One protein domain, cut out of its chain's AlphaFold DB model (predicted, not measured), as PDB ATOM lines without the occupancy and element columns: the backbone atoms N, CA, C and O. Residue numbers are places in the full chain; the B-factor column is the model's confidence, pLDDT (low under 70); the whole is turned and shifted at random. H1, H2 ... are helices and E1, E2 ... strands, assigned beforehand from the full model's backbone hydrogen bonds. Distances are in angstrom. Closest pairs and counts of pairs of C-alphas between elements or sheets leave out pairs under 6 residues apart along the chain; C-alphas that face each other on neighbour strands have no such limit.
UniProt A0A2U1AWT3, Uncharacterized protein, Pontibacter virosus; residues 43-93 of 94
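This is residues 43 to 93 of the 94 residues of an uncharacterized protein of Pontibacter virosus (UniProt A0A2U1AWT3). A long antiparallel ribbon of two strands, E2 and E3, forms the core, with the short helix H1 beside the end where E2 finishes and E3 starts. The short strand E1 lies off to one side of E2, and the long link after it loops round the ribbon's other end before leading into E2. The printed part has 51 residues, with the named elements E1, E2, H1 and E3 in that order; the sheet order is E2 - E3. The class is mixed, helices and strands, with under half of the residues in named elements. The whole is compact, with a radius of gyration of the C-alphas of 11.2 A, yet elongated in outline, spanning 32 by 21 by 15 A.

E1, residues 43 to 45, pairs with no named strand. It is near E2, residues 59 to 67, with 8 pairs of C-alphas within 10 A. E2 and E3, residues 86 to 92, are antiparallel neighbours at 160 degrees between their directions. N 64 and O 88 are 2.8 A apart and N 90 and O 62 2.9 A, both within hydrogen-bond range. H1, residues 77 to 82, has its closest C-alphas to E2 at Leu 65 and Ala 80, 7.6 A, and to E3 at Ala 80 and Val 86, 5.9 A. In H1 every O i to N i+4 pair is within hydrogen-bond range. E1 is apart from H1 and E3.

E1 begins at C-alpha 43 (33.965, -18.233, -22.385) and measures 6.5 A. E2 measures 23.3 A from C-alpha 59 (30.264, -8.929, -36.874). H1 measures 8.6 A. E3 measures 17.5 A and ends at C-alpha 92 (27.460, -6.190, -33.292).

The C-alphas farthest apart, those of Asn 70 and Pro 93, are 34.0 A apart. The printed part has no cut. The link E1 to E2 is long, with 13 residues; H1 to E3 is tight. Mean pLDDT of the printed part is 85.9, with residues 55 to 57 under 70.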
ATOM      1  N   SER A  43      34.639 -17.867 -23.629       82.56
ATOM      2  CA  SER A  43      33.965 -18.233 -22.385       82.56
ATOM      3  C   SER A  43      32.431 -18.177 -22.490       82.56
ATOM      4  O   SER A  43      31.891 -17.335 -23.221       82.56
ATOM      5  N   PRO A  44      31.725 -19.028 -21.719       87.31
ATOM      6  CA  PRO A  44      30.277 -18.955 -21.585       87.31
ATOM      7  C   PRO A  44      29.846 -17.641 -20.927       87.31
ATOM      8  O   PRO A  44      30.599 -17.003 -20.186       87.31
ATOM      9  N   THR A  45      28.609 -17.237 -21.185       87.38
ATOM     10  CA  THR A  45      28.058 -15.942 -20.774       87.38
ATOM     11  C   THR A  45      26.535 -16.005 -20.648       87.38
ATOM     12  O   THR A  45      25.899 -16.954 -21.101       87.38
ATOM     13  N   ALA A  46      25.938 -14.998 -20.014       84.75
ATOM     14  CA  ALA A  46      24.503 -14.963 -19.727       84.75
ATOM     15  C   ALA A  46      23.625 -14.709 -20.969       84.75
ATOM     16  O   ALA A  46      22.431 -14.990 -20.933       84.75
ATOM     17  N   GLY A  47      24.200 -14.179 -22.055       84.81
ATOM     18  CA  GLY A  47      23.487 -13.889 -23.298       84.81
ATOM     19  C   GLY A  47      23.894 -12.573 -23.960       84.81
ATOM     20  O   GLY A  47      24.698 -11.823 -23.393       84.81
ATOM     21  N   PRO A  48      23.360 -12.285 -25.161       83.44
ATOM     22  CA  PRO A  48      23.604 -11.033 -25.869       83.44
ATOM     23  C   PRO A  48      23.272  -9.821 -24.998       83.44
ATOM     24  O   PRO A  48      22.206  -9.740 -24.391       83.44
ATOM     25  N   SER A  49      24.214  -8.883 -24.916       81.00
ATOM     26  CA  SER A  49      24.081  -7.644 -24.150       81.00
ATOM     27  C   SER A  49      24.898  -6.513 -24.780       81.00
ATOM     28  O   SER A  49      25.812  -6.748 -25.577       81.00
ATOM     29  N   GLY A  50      24.551  -5.272 -24.421       82.88
ATOM     30  CA  GLY A  50      25.163  -4.072 -24.988       82.88
ATOM     31  C   GLY A  50      24.980  -4.025 -26.504       82.88
ATOM     32  O   GLY A  50      23.867  -4.172 -27.005       82.88
ATOM     33  N   ASP A  51      26.090  -3.873 -27.222       81.31
ATOM     34  CA  ASP A  51      26.093  -3.783 -28.683       81.31
ATOM     35  C   ASP A  51      25.990  -5.151 -29.373       81.31
ATOM     36  O   ASP A  51      25.822  -5.208 -30.586       81.31
ATOM     37  N   CYS A  52      26.103  -6.264 -28.640       86.25
ATOM     38  CA  CYS A  52      25.960  -7.604 -29.204       86.25
ATOM     39  C   CYS A  52      24.499  -8.051 -29.124       86.25
ATOM     40  O   CYS A  52      23.991  -8.334 -28.040       86.25
ATOM     41  N   SER A  53      23.823  -8.109 -30.270       84.31
ATOM     42  CA  SER A  53      22.382  -8.352 -30.355       84.31
ATOM     43  C   SER A  53      22.053  -9.410 -31.414       84.31
ATOM     44  O   SER A  53      22.717  -9.460 -32.452       84.31
ATOM     45  N   PRO A  54      21.006 -10.232 -31.220       78.56
ATOM     46  CA  PRO A  54      20.546 -11.187 -32.233       78.56
ATOM     47  C   PRO A  54      19.962 -10.525 -33.496       78.56
ATOM     48  O   PRO A  54      19.529 -11.215 -34.413       78.56
ATOM     49  N   ILE A  55      19.920  -9.189 -33.558       69.56
ATOM     50  CA  ILE A  55      19.132  -8.435 -34.542       69.56
ATOM     51  C   ILE A  55      19.946  -7.966 -35.771       69.56
ATOM     52  O   ILE A  55      19.355  -7.439 -36.702       69.56
ATOM     53  N   ASN A  56      21.268  -8.173 -35.868       62.84
ATOM     54  CA  ASN A  56      22.045  -7.627 -37.004       62.84
ATOM     55  C   ASN A  56      23.067  -8.591 -37.634       62.84
ATOM     56  O   ASN A  56      23.550  -9.524 -37.003       62.84
ATOM     57  N   THR A  57      23.395  -8.355 -38.909       61.25
ATOM     58  CA  THR A  57      24.131  -9.253 -39.833       61.25
ATOM     59  C   THR A  57      25.565  -8.785 -40.112       61.25
ATOM     60  O   THR A  57      26.010  -8.747 -41.259       61.25
ATOM     61  N   SER A  58      26.263  -8.331 -39.078       74.81
ATOM     62  CA  SER A  58      27.516  -7.587 -39.228       74.81
ATOM     63  C   SER A  58      28.713  -8.392 -38.721       74.81
ATOM     64  O   SER A  58      29.230  -9.233 -39.454       74.81
ATOM     65  N   LYS A  59      29.152  -8.178 -37.474       85.81
ATOM     66  CA  LYS A  59      30.264  -8.929 -36.874       85.81
ATOM     67  C   LYS A  59      29.748  -9.860 -35.787       85.81
ATOM     68  O   LYS A  59      29.245  -9.373 -34.773       85.81
ATOM     69  N   LEU A  60      29.897 -11.169 -35.986       88.56
ATOM     70  CA  LEU A  60      29.539 -12.168 -34.982       88.56
ATOM     71  C   LEU A  60      30.305 -11.886 -33.685       88.56
ATOM     72  O   LEU A  60      31.515 -11.656 -33.703       88.56
ATOM     73  N   CYS A  61      29.580 -11.853 -32.575       89.19
ATOM     74  CA  CYS A  61      30.153 -11.614 -31.255       89.19
ATOM     75  C   CYS A  61      29.766 -12.682 -30.248       89.19
ATOM     76  O   CYS A  61      30.484 -12.831 -29.261       89.19
ATOM     77  N   MET A  62      28.650 -13.390 -30.457       91.50
ATOM     78  CA  MET A  62      28.220 -14.484 -29.593       91.50
ATOM     79  C   MET A  62      27.442 -15.533 -30.385       91.50
ATOM     80  O   MET A  62      26.773 -15.213 -31.371       91.50
ATOM     81  N   VAL A  63      27.487 -16.772 -29.912       92.25
ATOM     82  CA  VAL A  63      26.671 -17.882 -30.416       92.25
ATOM     83  C   VAL A  63      25.981 -18.583 -29.257       92.25
ATOM     84  O   VAL A  63      26.547 -18.698 -28.170       92.25
ATOM     85  N   GLU A  64      24.753 -19.025 -29.485       93.19
ATOM     86  CA  GLU A  64      24.052 -19.935 -28.589       93.19
ATOM     87  C   GLU A  64      24.317 -21.353 -29.072       93.19
ATOM     88  O   GLU A  64      23.928 -21.725 -30.184       93.19
ATOM     89  N   LEU A  65      25.005 -22.133 -28.247       91.50
ATOM     90  CA  LEU A  65      25.260 -23.537 -28.515       91.50
ATOM     91  C   LEU A  65      24.244 -24.388 -27.779       91.50
ATOM     92  O   LEU A  65      23.893 -24.096 -26.636       91.50
ATOM     93  N   GLN A  66      23.821 -25.462 -28.425       91.81
ATOM     94  CA  GLN A  66      23.049 -26.531 -27.828       91.81
ATOM     95  C   GLN A  66      23.889 -27.802 -27.881       91.81
ATOM     96  O   GLN A  66      24.062 -28.402 -28.939       91.81
ATOM     97  N   LEU A  67      24.433 -28.181 -26.727       88.06
ATOM     98  CA  LEU A  67      25.357 -29.304 -26.592       88.06
ATOM     99  C   LEU A  67      24.667 -30.493 -25.926       88.06
ATOM    100  O   LEU A  67      23.824 -30.338 -25.032       88.06
ATOM    101  N   GLY A  68      25.038 -31.697 -26.350       84.31
ATOM    102  CA  GLY A  68      24.694 -32.931 -25.664       84.31
ATOM    103  C   GLY A  68      25.291 -32.983 -24.257       84.31
ATOM    104  O   GLY A  68      26.263 -32.306 -23.923       84.31
ATOM    105  N   HIS A  69      24.711 -33.819 -23.401       77.25
ATOM    106  CA  HIS A  69      25.231 -34.010 -22.051       77.25
ATOM    107  C   HIS A  69      26.661 -34.582 -22.102       77.25
ATOM    108  O   HIS A  69      26.864 -35.672 -22.636       77.25
ATOM    109  N   ASN A  70      27.625 -33.864 -21.513       79.19
ATOM    110  CA  ASN A  70      29.072 -34.150 -21.544       79.19
ATOM    111  C   ASN A  70      29.753 -34.014 -22.918       79.19
ATOM    112  O   ASN A  70      30.868 -34.506 -23.093       79.19
ATOM    113  N   GLU A  71      29.115 -33.361 -23.886       83.50
ATOM    114  CA  GLU A  71      29.774 -33.021 -25.145       83.50
ATOM    115  C   GLU A  71      30.802 -31.898 -24.909       83.50
ATOM    116  O   GLU A  71      30.506 -30.945 -24.178       83.50
ATOM    117  N   PRO A  72      32.025 -32.001 -25.462       86.06
ATOM    118  CA  PRO A  72      32.994 -30.922 -25.356       86.06
ATOM    119  C   PRO A  72      32.470 -29.667 -26.057       86.06
ATOM    120  O   PRO A  72      31.785 -29.741 -27.076       86.06
ATOM    121  N   ILE A  73      32.821 -28.503 -25.511       87.56
ATOM    122  CA  ILE A  73      32.535 -27.231 -26.170       87.56
ATOM    123  C   ILE A  73      33.444 -27.145 -27.408       87.56
ATOM    124  O   ILE A  73      34.657 -27.305 -27.248       87.56
ATOM    125  N   PRO A  74      32.893 -26.907 -28.610       89.75
ATOM    126  CA  PRO A  74      33.680 -26.718 -29.826       89.75
ATOM    127  C   PRO A  74      34.611 -25.509 -29.693       89.75
ATOM    128  O   PRO A  74      34.256 -24.502 -29.075       89.75
ATOM    129  N   GLU A  75      35.796 -25.587 -30.297       91.56
ATOM    130  CA  GLU A  75      36.789 -24.506 -30.206       91.56
ATOM    131  C   GLU A  75      36.461 -23.351 -31.162       91.56
ATOM    132  O   GLU A  75      36.840 -22.200 -30.923       91.56
ATOM    133  N   THR A  76      35.740 -23.646 -32.248       93.81
ATOM    134  CA  THR A  76      35.404 -22.678 -33.298       93.81
ATOM    135  C   THR A  76      33.923 -22.689 -33.652       93.81
ATOM    136  O   THR A  76      33.229 -23.698 -33.517       93.81
ATOM    137  N   VAL A  77      33.431 -21.555 -34.151       92.38
ATOM    138  CA  VAL A  77      32.060 -21.435 -34.661       92.38
ATOM    139  C   VAL A  77      31.872 -22.320 -35.887       92.38
ATOM    140  O   VAL A  77      30.849 -22.991 -35.995       92.38
ATOM    141  N   SER A  78      32.877 -22.390 -36.761       92.25
ATOM    142  CA  SER A  78      32.870 -23.281 -37.926       92.25
ATOM    143  C   SER A  78      32.696 -24.762 -37.552       92.25
ATOM    144  O   SER A  78      31.931 -25.475 -38.202       92.25
ATOM    145  N   GLU A  79      33.367 -25.231 -36.495       91.00
ATOM    146  CA  GLU A  79      33.191 -26.590 -35.959       91.00
ATOM    147  C   GLU A  79      31.786 -26.786 -35.377       91.00
ATOM    148  O   GLU A  79      31.106 -27.758 -35.711       91.00
ATOM    149  N   ALA A  80      31.325 -25.838 -34.557       90.50
ATOM    150  CA  ALA A  80      29.994 -25.880 -33.960       90.50
ATOM    151  C   ALA A  80      28.878 -25.932 -35.020       90.50
ATOM    152  O   ALA A  80      27.886 -26.643 -34.859       90.50
ATOM    153  N   ASP A  81      29.046 -25.203 -36.125       90.94
ATOM    154  CA  ASP A  81      28.133 -25.219 -37.268       90.94
ATOM    155  C   ASP A  81      28.152 -26.553 -38.011       90.94
ATOM    156  O   ASP A  81      27.092 -27.091 -38.336       90.94
ATOM    157  N   ALA A  82      29.343 -27.107 -38.262       91.88
ATOM    158  CA  ALA A  82      29.487 -28.408 -38.912       91.88
ATOM    159  C   ALA A  82      28.831 -29.533 -38.093       91.88
ATOM    160  O   ALA A  82      28.266 -30.467 -38.665       91.88
ATOM    161  N   ASN A  83      28.852 -29.400 -36.766       87.75
ATOM    162  CA  ASN A  83      28.208 -30.317 -35.829       87.75
ATOM    163  C   ASN A  83      26.715 -30.008 -35.601       87.75
ATOM    164  O   ASN A  83      26.042 -30.755 -34.893       87.75
ATOM    165  N   GLY A  84      26.174 -28.928 -36.183       89.81
ATOM    166  CA  GLY A  84      24.775 -28.523 -36.007       89.81
ATOM    167  C   GLY A  84      24.427 -28.072 -34.584       89.81
ATOM    168  O   GLY A  84      23.269 -28.157 -34.184       89.81
ATOM    169  N   GLN A  85      25.419 -27.612 -33.818       91.62
ATOM    170  CA  GLN A  85      25.284 -27.227 -32.409       91.62
ATOM    171  C   GLN A  85      24.879 -25.756 -32.232       91.62
ATOM    172  O   GLN A  85      24.419 -25.374 -31.159       91.62
ATOM    173  N   VAL A  86      25.043 -24.906 -33.253       91.94
ATOM    174  CA  VAL A  86      24.670 -23.483 -33.184       91.94
ATOM    175  C   VAL A  86      23.162 -23.323 -33.374       91.94
ATOM    176  O   VAL A  86      22.620 -23.616 -34.438       91.94
ATOM    177  N   THR A  87      22.482 -22.799 -32.357       91.62
ATOM    178  CA  THR A  87      21.023 -22.569 -32.375       91.62
ATOM    179  C   THR A  87      20.651 -21.115 -32.597       91.62
ATOM    180  O   THR A  87      19.605 -20.822 -33.177       91.62
ATOM    181  N   ASN A  88      21.511 -20.194 -32.171       90.50
ATOM    182  CA  ASN A  88      21.282 -18.769 -32.326       90.50
ATOM    183  C   ASN A  88      22.607 -18.016 -32.427       90.50
ATOM    184  O   ASN A  88      23.673 -18.516 -32.060       90.50
ATOM    185  N   ARG A  89      22.547 -16.796 -32.952       91.56
ATOM    186  CA  ARG A  89      23.717 -15.944 -33.167       91.56
ATOM    187  C   ARG A  89      23.396 -14.525 -32.755       91.56
ATOM    188  O   ARG A  89      22.292 -14.042 -32.986       91.56
ATOM    189  N   ALA A  90      24.385 -13.849 -32.198       90.56
ATOM    190  CA  ALA A  90      24.321 -12.421 -31.963       90.56
ATOM    191  C   ALA A  90      25.524 -11.726 -32.591       90.56
ATOM    192  O   ALA A  90      26.660 -12.213 -32.532       90.56
ATOM    193  N   SER A  91      25.258 -10.565 -33.178       89.88
ATOM    194  CA  SER A  91      26.252  -9.755 -33.870       89.88
ATOM    195  C   SER A  91      26.238  -8.324 -33.356       89.88
ATOM    196  O   SER A  91      25.234  -7.840 -32.830       89.88
ATOM    197  N   ARG A  92      27.357  -7.628 -33.548       85.50
ATOM    198  CA  ARG A  92      27.460  -6.190 -33.292       85.50
ATOM    199  C   ARG A  92      27.150  -5.402 -34.554       85.50
ATOM    200  O   ARG A  92      27.621  -5.835 -35.610       85.50
ATOM    201  N   PRO A  93      26.417  -4.278 -34.472       74.56
ATOM    202  CA  PRO A  93      26.347  -3.329 -35.573       74.56
ATOM    203  C   PRO A  93      27.760  -2.792 -35.854       74.56
ATOM    204  O   PRO A  93      28.554  -2.634 -34.925       74.56
TER     205      PRO A  93